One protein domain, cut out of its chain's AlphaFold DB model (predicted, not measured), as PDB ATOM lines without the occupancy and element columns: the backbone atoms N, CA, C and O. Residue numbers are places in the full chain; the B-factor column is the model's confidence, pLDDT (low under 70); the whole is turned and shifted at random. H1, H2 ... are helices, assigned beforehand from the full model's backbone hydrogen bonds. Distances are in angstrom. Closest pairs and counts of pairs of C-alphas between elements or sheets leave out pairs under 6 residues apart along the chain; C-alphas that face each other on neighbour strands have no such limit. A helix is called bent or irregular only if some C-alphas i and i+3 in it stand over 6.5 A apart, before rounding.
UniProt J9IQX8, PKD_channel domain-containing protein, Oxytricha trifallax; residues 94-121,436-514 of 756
ATOM      1  N   ASN A  94     -22.485  25.241  23.501       92.81
ATOM      2  CA  ASN A  94     -23.213  25.811  22.361       92.81
ATOM      3  C   ASN A  94     -24.534  25.060  22.124       92.81
ATOM      4  O   ASN A  94     -24.633  23.874  22.431       92.81
ATOM      5  N   LEU A  95     -25.530  25.698  21.498       93.62
ATOM      6  CA  LEU A  95     -26.786  25.031  21.108       93.62
ATOM      7  C   LEU A  95     -26.520  23.770  20.267       93.62
ATOM      8  O   LEU A  95     -27.035  22.693  20.556       93.62
ATOM      9  N   PHE A  96     -25.641  23.889  19.273       95.19
ATOM     10  CA  PHE A  96     -25.260  22.777  18.406       95.19
ATOM     11  C   PHE A  96     -24.379  21.742  19.106       95.19
ATOM     12  O   PHE A  96     -24.270  20.628  18.619       95.19
ATOM     13  N   SER A  97     -23.841  22.019  20.299       91.50
ATOM     14  CA  SER A  97     -23.168  20.969  21.075       91.50
ATOM     15  C   SER A  97     -24.135  19.874  21.546       91.50
ATOM     16  O   SER A  97     -23.688  18.797  21.915       91.50
ATOM     17  N   ALA A  98     -25.456  20.095  21.489       91.00
ATOM     18  CA  ALA A  98     -26.446  19.037  21.678       91.00
ATOM     19  C   ALA A  98     -26.641  18.156  20.425       91.00
ATOM     20  O   ALA A  98     -27.151  17.042  20.535       91.00
ATOM     21  N   SER A  99     -26.227  18.627  19.244       93.44
ATOM     22  CA  SER A  99     -26.293  17.874  17.990       93.44
ATOM     23  C   SER A  99     -25.211  16.797  17.943       93.44
ATOM     24  O   SER A  99     -24.028  17.062  18.161       93.44
ATOM     25  N   THR A 100     -25.612  15.573  17.608       91.56
ATOM     26  CA  THR A 100     -24.688  14.457  17.378       91.56
ATOM     27  C   THR A 100     -23.782  14.718  16.175       91.56
ATOM     28  O   THR A 100     -22.576  14.506  16.283       91.56
ATOM     29  N   SER A 101     -24.333  15.237  15.073       94.56
ATOM     30  CA  SER A 101     -23.589  15.563  13.848       94.56
ATOM     31  C   SER A 101     -22.520  16.624  14.101       94.56
ATOM     32  O   SER A 101     -21.363  16.436  13.729       94.56
ATOM     33  N   TYR A 102     -22.882  17.712  14.787       95.69
ATOM     34  CA  TYR A 102     -21.935  18.777  15.119       95.69
ATOM     35  C   TYR A 102     -20.838  18.287  16.070       95.69
ATOM     36  O   TYR A 102     -19.665  18.541  15.823       95.69
ATOM     37  N   ARG A 103     -21.190  17.542  17.129       93.38
ATOM     38  CA  ARG A 103     -20.199  16.992  18.073       93.38
ATOM     39  C   ARG A 103     -19.198  16.067  17.391       93.38
ATOM     40  O   ARG A 103     -18.010  16.140  17.682       93.38
ATOM     41  N   LEU A 104     -19.680  15.198  16.505       93.38
ATOM     42  CA  LEU A 104     -18.830  14.290  15.743       93.38
ATOM     43  C   LEU A 104     -17.849  15.081  14.872       93.38
ATOM     44  O   LEU A 104     -16.652  14.806  14.880       93.38
ATOM     45  N   LEU A 105     -18.349  16.105  14.176       95.44
ATOM     46  CA  LEU A 105     -17.536  16.997  13.357       95.44
ATOM     47  C   LEU A 105     -16.493  17.754  14.196       95.44
ATOM     48  O   LEU A 105     -15.324  17.793  13.824       95.44
ATOM     49  N   GLU A 106     -16.888  18.310  15.344       95.25
ATOM     50  CA  GLU A 106     -16.000  19.020  16.270       95.25
ATOM     51  C   GLU A 106     -14.888  18.106  16.814       95.25
ATOM     52  O   GLU A 106     -13.719  18.493  16.800       95.25
ATOM     53  N   GLU A 107     -15.217  16.876  17.233       93.50
ATOM     54  CA  GLU A 107     -14.225  15.897  17.703       93.50
ATOM     55  C   GLU A 107     -13.236  15.493  16.592       93.50
ATOM     56  O   GLU A 107     -12.034  15.396  16.862       93.50
ATOM     57  N   ILE A 108     -13.712  15.324  15.348       94.00
ATOM     58  CA  ILE A 108     -12.861  15.040  14.175       94.00
ATOM     59  C   ILE A 108     -11.904  16.204  13.904       94.00
ATOM     60  O   ILE A 108     -10.708  15.980  13.712       94.00
ATOM     61  N   ILE A 109     -12.412  17.441  13.899       94.88
ATOM     62  CA  ILE A 109     -11.615  18.648  13.626       94.88
ATOM     63  C   ILE A 109     -10.549  18.853  14.704       94.88
ATOM     64  O   ILE A 109      -9.407  19.181  14.387       94.88
ATOM     65  N   GLN A 110     -10.889  18.614  15.973       95.38
ATOM     66  CA  GLN A 110      -9.935  18.698  17.083       95.38
ATOM     67  C   GLN A 110      -8.893  17.565  17.064       95.38
ATOM     68  O   GLN A 110      -7.922  17.619  17.816       95.38
ATOM     69  N   GLY A 111      -9.067  16.546  16.214       91.75
ATOM     70  CA  GLY A 111      -8.165  15.399  16.122       91.75
ATOM     71  C   GLY A 111      -8.212  14.485  17.348       91.75
ATOM     72  O   GLY A 111      -7.284  13.705  17.569       91.75
ATOM     73  N   ASN A 112      -9.274  14.577  18.151       89.94
ATOM     74  CA  ASN A 112      -9.460  13.722  19.314       89.94
ATOM     75  C   ASN A 112      -9.810  12.300  18.857       89.94
ATOM     76  O   ASN A 112     -10.509  12.101  17.865       89.94
ATOM     77  N   HIS A 113      -9.329  11.285  19.581       89.19
ATOM     78  CA  HIS A 113      -9.691   9.901  19.280       89.19
ATOM     79  C   HIS A 113     -11.191   9.696  19.525       89.19
ATOM     80  O   HIS A 113     -11.648   9.688  20.671       89.19
ATOM     81  N   ILE A 114     -11.940   9.503  18.443       86.56
ATOM     82  CA  ILE A 114     -13.392   9.331  18.480       86.56
ATOM     83  C   ILE A 114     -13.703   7.964  19.074       86.56
ATOM     84  O   ILE A 114     -13.354   6.922  18.512       86.56
ATOM     85  N   ASP A 115     -14.374   7.961  20.217       86.19
ATOM     86  CA  ASP A 115     -14.931   6.741  20.783       86.19
ATOM     87  C   ASP A 115     -16.375   6.589  20.303       86.19
ATOM     88  O   ASP A 115     -17.309   7.110  20.914       86.19
ATOM     89  N   PHE A 116     -16.566   5.860  19.200       82.81
ATOM     90  CA  PHE A 116     -17.890   5.588  18.630       82.81
ATOM     91  C   PHE A 116     -18.861   4.954  19.641       82.81
ATOM     92  O   PHE A 116     -20.075   5.095  19.491       82.81
ATOM     93  N   LYS A 117     -18.366   4.323  20.720       81.69
ATOM     94  CA  LYS A 117     -19.224   3.794  21.790       81.69
ATOM     95  C   LYS A 117     -19.981   4.901  22.524       81.69
ATOM     96  O   LYS A 117     -21.121   4.678  22.925       81.69
ATOM     97  N   LYS A 118     -19.399   6.102  22.642       78.69
ATOM     98  CA  LYS A 118     -20.054   7.272  23.252       78.69
ATOM     99  C   LYS A 118     -21.221   7.803  22.424       78.69
ATOM    100  O   LYS A 118     -22.057   8.511  22.973       78.69
ATOM    101  N   PHE A 119     -21.284   7.455  21.140       75.88
ATOM    102  CA  PHE A 119     -22.338   7.875  20.215       75.88
ATOM    103  C   PHE A 119     -23.444   6.822  20.045       75.88
ATOM    104  O   PHE A 119     -24.410   7.055  19.323       75.88
ATOM    105  N   ASN A 120     -23.350   5.670  20.723       78.25
ATOM    106  CA  ASN A 120     -24.378   4.640  20.646       78.25
ATOM    107  C   ASN A 120     -25.637   5.067  21.428       78.25
ATOM    108  O   ASN A 120     -25.654   5.062  22.662       78.25
ATOM    109  N   PHE A 121     -26.700   5.417  20.695       70.50
ATOM    110  CA  PHE A 121     -27.959   5.966  21.218       70.50
ATOM    111  C   PHE A 121     -28.572   5.122  22.348       70.50
ATOM    112  O   PHE A 121     -29.091   5.655  23.328       70.50
ATOM    113  N   PRO A 436     -54.847  34.919  33.894       89.75
ATOM    114  CA  PRO A 436     -55.872  34.008  34.417       89.75
ATOM    115  C   PRO A 436     -55.302  33.054  35.475       89.75
ATOM    116  O   PRO A 436     -56.008  32.611  36.378       89.75
ATOM    117  N   THR A 437     -54.001  32.759  35.410       88.94
ATOM    118  CA  THR A 437     -53.348  31.878  36.382       88.94
ATOM    119  C   THR A 437     -53.109  32.554  37.728       88.94
ATOM    120  O   THR A 437     -53.135  31.863  38.741       88.94
ATOM    121  N   SER A 438     -52.952  33.884  37.785       92.38
ATOM    122  CA  SER A 438     -52.837  34.621  39.054       92.38
ATOM    123  C   SER A 438     -54.116  34.507  39.892       92.38
ATOM    124  O   SER A 438     -54.037  34.320  41.106       92.38
ATOM    125  N   ILE A 439     -55.282  34.472  39.238       93.75
ATOM    126  CA  ILE A 439     -56.574  34.185  39.876       93.75
ATOM    127  C   ILE A 439     -56.573  32.762  40.458       93.75
ATOM    128  O   ILE A 439     -56.966  32.552  41.603       93.75
ATOM    129  N   ILE A 440     -56.054  31.776  39.719       92.88
ATOM    130  CA  ILE A 440     -55.927  30.390  40.205       92.88
ATOM    131  C   ILE A 440     -54.985  30.309  41.421       92.88
ATOM    132  O   ILE A 440     -55.288  29.599  42.384       92.88
ATOM    133  N   TYR A 441     -53.874  31.058  41.413       94.12
ATOM    134  CA  TYR A 441     -52.943  31.142  42.545       94.12
ATOM    135  C   TYR A 441     -53.607  31.682  43.818       94.12
ATOM    136  O   TYR A 441     -53.223  31.275  44.914       94.12
ATOM    137  N   PHE A 442     -54.609  32.554  43.687       95.44
ATOM    138  CA  PHE A 442     -55.363  33.089  44.820       95.44
ATOM    139  C   PHE A 442     -56.283  32.040  45.469       95.44
ATOM    140  O   PHE A 442     -56.403  31.993  46.694       95.44
ATOM    141  N   PHE A 443     -56.898  31.155  44.676       97.00
ATOM    142  CA  PHE A 443     -57.848  30.158  45.186       97.00
ATOM    143  C   PHE A 443     -57.190  28.896  45.773       97.00
ATOM    144  O   PHE A 443     -57.761  28.256  46.660       97.00
ATOM    145  N   ILE A 444     -55.995  28.511  45.313       96.81
ATOM    146  CA  ILE A 444     -55.345  27.257  45.725       96.81
ATOM    147  C   ILE A 444     -54.359  27.499  46.876       96.81
ATOM    148  O   ILE A 444     -53.267  28.020  46.677       96.81
ATOM    149  N   LYS A 445     -54.703  27.030  48.086       96.75
ATOM    150  CA  LYS A 445     -53.829  27.117  49.279       96.75
ATOM    151  C   LYS A 445     -52.788  25.992  49.393       96.75
ATOM    152  O   LYS A 445     -51.813  26.126  50.129       96.75
ATOM    153  N   ASP A 446     -52.998  24.874  48.700       97.69
ATOM    154  CA  ASP A 446     -52.130  23.694  48.774       97.69
ATOM    155  C   ASP A 446     -50.822  23.912  47.991       97.69
ATOM    156  O   ASP A 446     -50.823  23.980  46.758       97.69
ATOM    157  N   LYS A 447     -49.699  23.994  48.718       96.56
ATOM    158  CA  LYS A 447     -48.363  24.284  48.170       96.56
ATOM    159  C   LYS A 447     -47.894  23.249  47.148       96.56
ATOM    160  O   LYS A 447     -47.219  23.624  46.188       96.56
ATOM    161  N   ASP A 448     -48.255  21.978  47.309       97.44
ATOM    162  CA  ASP A 448     -47.787  20.915  46.415       97.44
ATOM    163  C   ASP A 448     -48.528  20.952  45.078       97.44
ATOM    164  O   ASP A 448     -47.914  20.836  44.011       97.44
ATOM    165  N   LYS A 449     -49.846  21.188  45.114       97.00
ATOM    166  CA  LYS A 449     -50.641  21.439  43.900       97.00
ATOM    167  C   LYS A 449     -50.147  22.691  43.183       97.00
ATOM    168  O   LYS A 449     -49.960  22.659  41.967       97.00
ATOM    169  N   LEU A 450     -49.854  23.748  43.939       96.75
ATOM    170  CA  LEU A 450     -49.343  25.007  43.406       96.75
ATOM    171  C   LEU A 450     -47.986  24.827  42.716       96.75
ATOM    172  O   LEU A 450     -47.797  25.306  41.602       96.75
ATOM    173  N   ALA A 451     -47.078  24.044  43.303       96.56
ATOM    174  CA  ALA A 451     -45.792  23.711  42.695       96.56
ATOM    175  C   ALA A 451     -45.934  22.890  41.397       96.56
ATOM    176  O   ALA A 451     -45.168  23.094  40.447       96.56
ATOM    177  N   ARG A 452     -46.918  21.978  41.314       96.69
ATOM    178  CA  ARG A 452     -47.209  21.215  40.083       96.69
ATOM    179  C   ARG A 452     -47.758  22.114  38.977       96.69
ATOM    180  O   ARG A 452     -47.232  22.063  37.864       96.69
ATOM    181  N   ILE A 453     -48.744  22.957  39.293       95.88
ATOM    182  CA  ILE A 453     -49.319  23.937  38.356       95.88
ATOM    183  C   ILE A 453     -48.234  24.904  37.886       95.88
ATOM    184  O   ILE A 453     -48.050  25.086  36.690       95.88
ATOM    185  N   ASN A 454     -47.432  25.432  38.809       95.94
ATOM    186  CA  ASN A 454     -46.300  26.295  38.502       95.94
ATOM    187  C   ASN A 454     -45.316  25.635  37.527       95.94
ATOM    188  O   ASN A 454     -44.945  26.218  36.514       95.94
ATOM    189  N   SER A 455     -44.917  24.389  37.791       95.69
ATOM    190  CA  SER A 455     -44.020  23.638  36.904       95.69
ATOM    191  C   SER A 455     -44.614  23.432  35.507       95.69
ATOM    192  O   SER A 455     -43.883  23.475  34.519       95.69
ATOM    193  N   PHE A 456     -45.928  23.223  35.411       96.00
ATOM    194  CA  PHE A 456     -46.639  23.125  34.140       96.00
ATOM    195  C   PHE A 456     -46.681  24.473  33.402       96.00
ATOM    196  O   PHE A 456     -46.283  24.542  32.242       96.00
ATOM    197  N   LEU A 457     -47.044  25.559  34.088       95.06
ATOM    198  CA  LEU A 457     -47.101  26.906  33.514       95.06
ATOM    199  C   LEU A 457     -45.733  27.413  33.053       95.06
ATOM    200  O   LEU A 457     -45.636  28.009  31.990       95.06
ATOM    201  N   VAL A 458     -44.650  27.122  33.783       95.56
ATOM    202  CA  VAL A 458     -43.286  27.478  33.348       95.56
ATOM    203  C   VAL A 458     -42.910  26.751  32.049       95.56
ATOM    204  O   VAL A 458     -42.200  27.319  31.220       95.56
ATOM    205  N   LYS A 459     -43.391  25.518  31.824       95.50
ATOM    206  CA  LYS A 459     -43.194  24.814  30.542       95.50
ATOM    207  C   LYS A 459     -43.987  25.472  29.413       95.50
ATOM    208  O   LYS A 459     -43.442  25.603  28.322       95.50
ATOM    209  N   ILE A 460     -45.216  25.918  29.682       94.19
ATOM    210  CA  ILE A 460     -46.025  26.683  28.719       94.19
ATOM    211  C   ILE A 460     -45.336  28.009  28.380       94.19
ATOM    212  O   ILE A 460     -45.142  28.303  27.207       94.19
ATOM    213  N   ALA A 461     -44.876  28.760  29.384       91.94
ATOM    214  CA  ALA A 461     -44.146  30.017  29.196       91.94
ATOM    215  C   ALA A 461     -42.873  29.842  28.354       91.94
ATOM    216  O   ALA A 461     -42.466  30.730  27.613       91.94
ATOM    217  N   PHE A 462     -42.229  28.679  28.471       94.50
ATOM    218  CA  PHE A 462     -41.025  28.335  27.723       94.50
ATOM    219  C   PHE A 462     -41.313  27.815  26.301       94.50
ATOM    220  O   PHE A 462     -40.403  27.774  25.469       94.50
ATOM    221  N   ALA A 463     -42.557  27.437  25.991       94.00
ATOM    222  CA  ALA A 463     -42.922  26.828  24.714       94.00
ATOM    223  C   ALA A 463     -42.675  27.736  23.491       94.00
ATOM    224  O   ALA A 463     -42.064  27.239  22.544       94.00
ATOM    225  N   PRO A 464     -43.020  29.044  23.489       90.38
ATOM    226  CA  PRO A 464     -42.733  29.924  22.350       90.38
ATOM    227  C   PRO A 464     -41.239  29.981  22.011       90.38
ATOM    228  O   PRO A 464     -40.838  29.937  20.849       90.38
ATOM    229  N   LYS A 465     -40.391  29.988  23.044       90.06
ATOM    230  CA  LYS A 465     -38.937  29.959  22.887       90.06
ATOM    231  C   LYS A 465     -38.463  28.644  22.261       90.06
ATOM    232  O   LYS A 465     -37.653  28.679  21.338       90.06
ATOM    233  N   ILE A 466     -38.962  27.494  22.728       93.88
ATOM    234  CA  ILE A 466     -38.661  26.195  22.095       93.88
ATOM    235  C   ILE A 466     -39.089  26.210  20.628       93.88
ATOM    236  O   ILE A 466     -38.330  25.744  19.778       93.88
ATOM    237  N   LEU A 467     -40.275  26.744  20.336       93.94
ATOM    238  CA  LEU A 467     -40.839  26.777  18.992       93.94
ATOM    239  C   LEU A 467     -39.955  27.573  18.027       93.94
ATOM    240  O   LEU A 467     -39.772  27.132  16.902       93.94
ATOM    241  N   LEU A 468     -39.329  28.668  18.471       91.44
ATOM    242  CA  LEU A 468     -38.368  29.426  17.657       91.44
ATOM    243  C   LEU A 468     -37.015  28.717  17.485       91.44
ATOM    244  O   LEU A 468     -36.412  28.757  16.415       91.44
ATOM    245  N   ILE A 469     -36.510  28.062  18.532       93.62
ATOM    246  CA  ILE A 469     -35.160  27.471  18.519       93.62
ATOM    247  C   ILE A 469     -35.132  26.121  17.802       93.62
ATOM    248  O   ILE A 469     -34.121  25.762  17.198       93.62
ATOM    249  N   THR A 470     -36.225  25.363  17.863       95.56
ATOM    250  CA  THR A 470     -36.295  24.011  17.293       95.56
ATOM    251  C   THR A 470     -36.074  24.006  15.773       95.56
ATOM    252  O   THR A 470     -35.227  23.233  15.329       95.56
ATOM    253  N   PRO A 471     -36.703  24.886  14.966       96.81
ATOM    254  CA  PRO A 471     -36.422  25.001  13.536       96.81
ATOM    255  C   PRO A 471     -34.960  25.343  13.241       96.81
ATOM    256  O   PRO A 471     -34.349  24.700  12.393       96.81
ATOM    257  N   ILE A 472     -34.366  26.286  13.983       96.25
ATOM    258  CA  ILE A 472     -32.948  26.662  13.833       96.25
ATOM    259  C   ILE A 472     -32.046  25.458  14.125       96.25
ATOM    260  O   ILE A 472     -31.080  25.194  13.408       96.25
ATOM    261  N   PHE A 473     -32.372  24.693  15.166       96.69
ATOM    262  CA  PHE A 473     -31.641  23.484  15.517       96.69
ATOM    263  C   PHE A 473     -31.794  22.389  14.453       96.69
ATOM    264  O   PHE A 473     -30.803  21.754  14.098       96.69
ATOM    265  N   ILE A 474     -32.997  22.171  13.911       97.19
ATOM    266  CA  ILE A 474     -33.247  21.206  12.829       97.19
ATOM    267  C   ILE A 474     -32.490  21.615  11.561       97.19
ATOM    268  O   ILE A 474     -31.784  20.785  10.992       97.19
ATOM    269  N   ALA A 475     -32.563  22.885  11.161       97.31
ATOM    270  CA  ALA A 475     -31.857  23.414   9.996       97.31
ATOM    271  C   ALA A 475     -30.336  23.277  10.146       97.31
ATOM    272  O   ALA A 475     -29.664  22.776   9.246       97.31
ATOM    273  N   GLY A 476     -29.788  23.630  11.314       96.50
ATOM    274  CA  GLY A 476     -28.366  23.438  11.596       96.50
ATOM    275  C   GLY A 476     -27.961  21.963  11.579       96.50
ATOM    276  O   GLY A 476     -26.926  21.621  11.016       96.50
ATOM    277  N   ASN A 477     -28.785  21.061  12.121       96.62
ATOM    278  CA  ASN A 477     -28.540  19.619  12.024       96.62
ATOM    279  C   ASN A 477     -28.538  19.121  10.577       96.62
ATOM    280  O   ASN A 477     -27.636  18.368  10.212       96.62
ATOM    281  N   ALA A 478     -29.515  19.540   9.770       97.38
ATOM    282  CA  ALA A 478     -29.599  19.186   8.357       97.38
ATOM    283  C   ALA A 478     -28.361  19.674   7.588       97.38
ATOM    284  O   ALA A 478     -27.816  18.930   6.777       97.38
ATOM    285  N   LEU A 479     -27.866  20.874   7.915       97.38
ATOM    286  CA  LEU A 479     -26.647  21.435   7.339       97.38
ATOM    287  C   LEU A 479     -25.392  20.670   7.775       97.38
ATOM    288  O   LEU A 479     -24.554  20.362   6.934       97.38
ATOM    289  N   PHE A 480     -25.242  20.333   9.061       97.62
ATOM    290  CA  PHE A 480     -24.039  19.655   9.570       97.62
ATOM    291  C   PHE A 480     -23.969  18.166   9.226       97.62
ATOM    292  O   PHE A 480     -22.874  17.604   9.217       97.62
ATOM    293  N   LEU A 481     -25.097  17.511   8.948       97.19
ATOM    294  CA  LEU A 481     -25.157  16.080   8.648       97.19
ATOM    295  C   LEU A 481     -24.259  15.648   7.467       97.19
ATOM    296  O   LEU A 481     -23.454  14.735   7.676       97.19
ATOM    297  N   PRO A 482     -24.299  16.276   6.270       97.69
ATOM    298  CA  PRO A 482     -23.415  15.897   5.164       97.69
ATOM    299  C   PRO A 482     -21.934  16.108   5.499       97.69
ATOM    300  O   PRO A 482     -21.105  15.252   5.189       97.69
ATOM    301  N   PHE A 483     -21.586  17.197   6.194       97.38
ATOM    302  CA  PHE A 483     -20.201  17.457   6.599       97.38
ATOM    303  C   PHE A 483     -19.701  16.447   7.626       97.38
ATOM    304  O   PHE A 483     -18.588  15.943   7.497       97.38
ATOM    305  N   ALA A 484     -20.523  16.112   8.620       96.50
ATOM    306  CA  ALA A 484     -20.193  15.101   9.614       96.50
ATOM    307  C   ALA A 484     -20.000  13.727   8.958       96.50
ATOM    308  O   ALA A 484     -19.047  13.020   9.288       96.50
ATOM    309  N   TYR A 485     -20.846  13.371   7.987       96.44
ATOM    310  CA  TYR A 485     -20.702  12.139   7.215       96.44
ATOM    311  C   TYR A 485     -19.382  12.113   6.432       96.44
ATOM    312  O   TYR A 485     -18.580  11.199   6.620       96.44
ATOM    313  N   LEU A 486     -19.101  13.147   5.630       97.06
ATOM    314  CA  LEU A 486     -17.861  13.250   4.850       97.06
ATOM    315  C   LEU A 486     -16.613  13.241   5.742       97.06
ATOM    316  O   LEU A 486     -15.643  12.539   5.449       97.06
ATOM    317  N   ALA A 487     -16.644  13.969   6.859       95.81
ATOM    318  CA  ALA A 487     -15.554  14.004   7.826       95.81
ATOM    319  C   ALA A 487     -15.326  12.629   8.470       95.81
ATOM    320  O   ALA A 487     -14.182  12.205   8.631       95.81
ATOM    321  N   THR A 488     -16.399  11.899   8.787       94.38
ATOM    322  CA  THR A 488     -16.311  10.552   9.373       94.38
ATOM    323  C   THR A 488     -15.768   9.548   8.369       94.38
ATOM    324  O   THR A 488     -14.890   8.761   8.713       94.38
ATOM    325  N   VAL A 489     -16.226   9.597   7.115       95.19
ATOM    326  CA  VAL A 489     -15.692   8.760   6.032       95.19
ATOM    327  C   VAL A 489     -14.211   9.058   5.812       95.19
ATOM    328  O   VAL A 489     -13.407   8.130   5.755       95.19
ATOM    329  N   SER A 490     -13.818  10.334   5.778       94.81
ATOM    330  CA  SER A 490     -12.414  10.743   5.654       94.81
ATOM    331  C   SER A 490     -11.564  10.265   6.837       94.81
ATOM    332  O   SER A 490     -10.468   9.733   6.648       94.81
ATOM    333  N   TYR A 491     -12.085  10.370   8.063       94.56
ATOM    334  CA  TYR A 491     -11.423   9.861   9.262       94.56
ATOM    335  C   TYR A 491     -11.256   8.337   9.217       94.56
ATOM    336  O   TYR A 491     -10.157   7.839   9.463       94.56
ATOM    337  N   LEU A 492     -12.307   7.596   8.850       92.88
ATOM    338  CA  LEU A 492     -12.256   6.142   8.692       92.88
ATOM    339  C   LEU A 492     -11.265   5.740   7.600       92.88
ATOM    340  O   LEU A 492     -10.455   4.844   7.819       92.88
ATOM    341  N   PHE A 493     -11.256   6.442   6.467       94.62
ATOM    342  CA  PHE A 493     -10.283   6.233   5.399       94.62
ATOM    343  C   PHE A 493      -8.864   6.445   5.933       94.62
ATOM    344  O   PHE A 493      -8.042   5.532   5.897       94.62
ATOM    345  N   LYS A 494      -8.585   7.592   6.562       93.00
ATOM    346  CA  LYS A 494      -7.286   7.881   7.187       93.00
ATOM    347  C   LYS A 494      -6.889   6.815   8.210       93.00
ATOM    348  O   LYS A 494      -5.726   6.413   8.248       93.00
ATOM    349  N   GLN A 495      -7.834   6.329   9.012       90.06
ATOM    350  CA  GLN A 495      -7.592   5.277   9.993       90.06
ATOM    351  C   GLN A 495      -7.279   3.934   9.323       90.06
ATOM    352  O   GLN A 495      -6.373   3.240   9.780       90.06
ATOM    353  N   LEU A 496      -7.953   3.581   8.225       90.88
ATOM    354  CA  LEU A 496      -7.660   2.382   7.436       90.88
ATOM    355  C   LEU A 496      -6.254   2.445   6.821       90.88
ATOM    356  O   LEU A 496      -5.485   1.492   6.958       90.88
ATOM    357  N   PHE A 497      -5.859   3.580   6.231       90.50
ATOM    358  CA  PHE A 497      -4.499   3.758   5.698       90.50
ATOM    359  C   PHE A 497      -3.437   3.787   6.795       90.50
ATOM    360  O   PHE A 497      -2.357   3.221   6.623       90.50
ATOM    361  N   SER A 498      -3.736   4.410   7.935       87.75
ATOM    362  CA  SER A 498      -2.834   4.436   9.087       87.75
ATOM    363  C   SER A 498      -2.641   3.037   9.672       87.75
ATOM    364  O   SER A 498      -1.505   2.615   9.863       87.75
ATOM    365  N   LYS A 499      -3.721   2.265   9.858       85.38
ATOM    366  CA  LYS A 499      -3.641   0.861  10.287       85.38
ATOM    367  C   LYS A 499      -2.850   0.020   9.292       85.38
ATOM    368  O   LYS A 499      -2.005  -0.754   9.720       85.38
ATOM    369  N   ARG A 500      -3.043   0.205   7.981       81.94
ATOM    370  CA  ARG A 500      -2.244  -0.496   6.961       81.94
ATOM    371  C   ARG A 500      -0.758  -0.157   7.080       81.94
ATOM    372  O   ARG A 500       0.058  -1.069   7.048       81.94
ATOM    373  N   LYS A 501      -0.407   1.119   7.293       79.38
ATOM    374  CA  LYS A 501       0.979   1.539   7.555       79.38
ATOM    375  C   LYS A 501       1.524   0.957   8.857       79.38
ATOM    376  O   LYS A 501       2.656   0.500   8.861       79.38
ATOM    377  N   GLN A 502       0.742   0.933   9.936       82.31
ATOM    378  CA  GLN A 502       1.156   0.346  11.215       82.31
ATOM    379  C   GLN A 502       1.358  -1.164  11.106       82.31
ATOM    380  O   GLN A 502       2.366  -1.663  11.587       82.31
ATOM    381  N   ILE A 503       0.457  -1.885  10.436       80.31
ATOM    382  CA  ILE A 503       0.600  -3.323  10.182       80.31
ATOM    383  C   ILE A 503       1.819  -3.570   9.295       80.31
ATOM    384  O   ILE A 503       2.632  -4.421   9.626       80.31
ATOM    385  N   GLN A 504       2.016  -2.793   8.226       75.56
ATOM    386  CA  GLN A 504       3.228  -2.887   7.411       75.56
ATOM    387  C   GLN A 504       4.481  -2.603   8.236       75.56
ATOM    388  O   GLN A 504       5.427  -3.364   8.143       75.56
ATOM    389  N   GLN A 505       4.494  -1.576   9.087       75.69
ATOM    390  CA  GLN A 505       5.620  -1.294   9.977       75.69
ATOM    391  C   GLN A 505       5.840  -2.403  11.004       75.69
ATOM    392  O   GLN A 505       6.983  -2.721  11.292       75.69
ATOM    393  N   GLN A 506       4.785  -3.012  11.547       77.44
ATOM    394  CA  GLN A 506       4.900  -4.134  12.478       77.44
ATOM    395  C   GLN A 506       5.409  -5.394  11.778       77.44
ATOM    396  O   GLN A 506       6.273  -6.072  12.325       77.44
ATOM    397  N   VAL A 507       4.936  -5.679  10.563       73.81
ATOM    398  CA  VAL A 507       5.417  -6.787   9.730       73.81
ATOM    399  C   VAL A 507       6.862  -6.537   9.307       73.81
ATOM    400  O   VAL A 507       7.699  -7.391   9.553       73.81
ATOM    401  N   PHE A 508       7.200  -5.358   8.777       68.81
ATOM    402  CA  PHE A 508       8.578  -4.990   8.437       68.81
ATOM    403  C   PHE A 508       9.486  -5.053   9.657       68.81
ATOM    404  O   PHE A 508      10.543  -5.662   9.569       68.81
ATOM    405  N   LYS A 509       9.064  -4.507  10.806       69.06
ATOM    406  CA  LYS A 509       9.834  -4.586  12.049       69.06
ATOM    407  C   LYS A 509      10.077  -6.045  12.420       69.06
ATOM    408  O   LYS A 509      11.230  -6.412  12.584       69.06
ATOM    409  N   LYS A 510       9.033  -6.882  12.430       67.62
ATOM    410  CA  LYS A 510       9.132  -8.319  12.728       67.62
ATOM    411  C   LYS A 510      10.011  -9.083  11.728       67.62
ATOM    412  O   LYS A 510      10.718  -9.986  12.144       67.62
ATOM    413  N   VAL A 511      10.013  -8.703  10.449       65.69
ATOM    414  CA  VAL A 511      10.873  -9.295   9.406       65.69
ATOM    415  C   VAL A 511      12.329  -8.826   9.535       65.69
ATOM    416  O   VAL A 511      13.243  -9.592   9.267       65.69
ATOM    417  N   THR A 512      12.578  -7.598   9.994       65.69
ATOM    418  CA  THR A 512      13.944  -7.070  10.190       65.69
ATOM    419  C   THR A 512      14.586  -7.476  11.512       65.69
ATOM    420  O   THR A 512      15.782  -7.263  11.702       65.69
ATOM    421  N   THR A 513      13.808  -8.045  12.432       67.81
ATOM    422  CA  THR A 513      14.260  -8.335  13.787       67.81
ATOM    423  C   THR A 513      14.079  -9.806  14.136       67.81
ATOM    424  O   THR A 513      12.957 -10.247  14.386       67.81
ATOM    425  N   MET A 514      15.179 -10.554  14.220       77.44
ATOM    426  CA  MET A 514      15.187 -11.929  14.731       77.44
ATOM    427  C   MET A 514      15.781 -11.970  16.138       77.44
ATOM    428  O   MET A 514      16.629 -11.151  16.498       77.44
TER     429      MET A 514
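This is residues 94 to 121 and 436 to 514 of the 756 residues of the protein "PKD_channel domain-containing protein" of Oxytricha trifallax (UniProt J9IQX8). One very long, bent helix, H5, makes the length of the model: its long arm H5b runs on from its shorter arm H5a after a turn of about a right angle, with a further kink along the way. The short helix H2, with the small H1 before it, packs on the middle part of H5b; H4 folds back next to H5a, and residues 492 to 514 stick out alone at the far end. The printed part has 107 residues with five named helices, H1 to H5 in that order, and no named strand; the class is all helix. It is extended, with a radius of gyration of the C-alphas of 25.8 A and spans of 89 by 31 by 19 A.

H1, residues 95 to 98, and H2, residues 100 to 109, touch only at the corner by their tight link, and only just, with 3 pairs of C-alphas within 8 A; the closest are those of Ser 97 and Arg 103, 5.8 A apart. H3, residues 116 to 119, is close to H2 but not clearly touching it, the closest C-alphas being those of Thr 100 and Phe 119 at 7.5 A. H4, residues 436 to 443, comes after the cut. H5, residues 447 to 512, was assigned as one helix by its hydrogen bonds but is bent, with C-alphas 461 and 464 7.0 A apart; its arms H5a, residues 447 to 461, and H5b, residues 464 to 512, are about perpendicular at 81 degrees. H5b is itself irregular, with C-alphas 479 and 482 6.8 A apart, and has a kink of 34 degrees near residue 481. H4 is close to H5a but not clearly touching, at a shallow tilt of 5 degrees, opposite ways; the closest C-alphas, of Tyr 441 and Leu 450, are 7.2 A apart. H5b touches H1 with residues 473 to 477 alone, closest at the C-alphas of Phe 96 and Phe 473, 7.0 A. It touches H2 with residues 477 to 491 alone, at a steep tilt of 43 degrees, the same way; the closest C-alphas are those of Leu 105 and Ala 484, 5.0 A. H3 and H5b are apart. Each O i to N i+4 pair is within hydrogen-bond range in H2, H4 and H5a, against 41 of 45 in H5b; H1 and H3 are too short for such a pair.

H1 begins at C-alpha 95, (-26.786, 25.031, 21.108), and is neither bent nor irregular, but only just: C-alphas 95 and 98 are 6.0 A apart. H2 is 14.2 A long, H3 5.2 A and H4 11.6 A. H5a, 20.3 A, begins at C-alpha 447, (-48.363, 24.284, 48.170). H5b, 68.8 A, ends at C-alpha 512, (13.944, -7.070, 10.190).

The C-alphas farthest apart, of Phe 443 and Met 514, are 89.6 A apart. Residues 122 to 435 are not printed, and C-alphas 121 and 436 are 41.7 A apart across this cut. Of the links printed whole, none is long. Mean pLDDT of the printed part is 90.4; residues 508 to 513 are under 70.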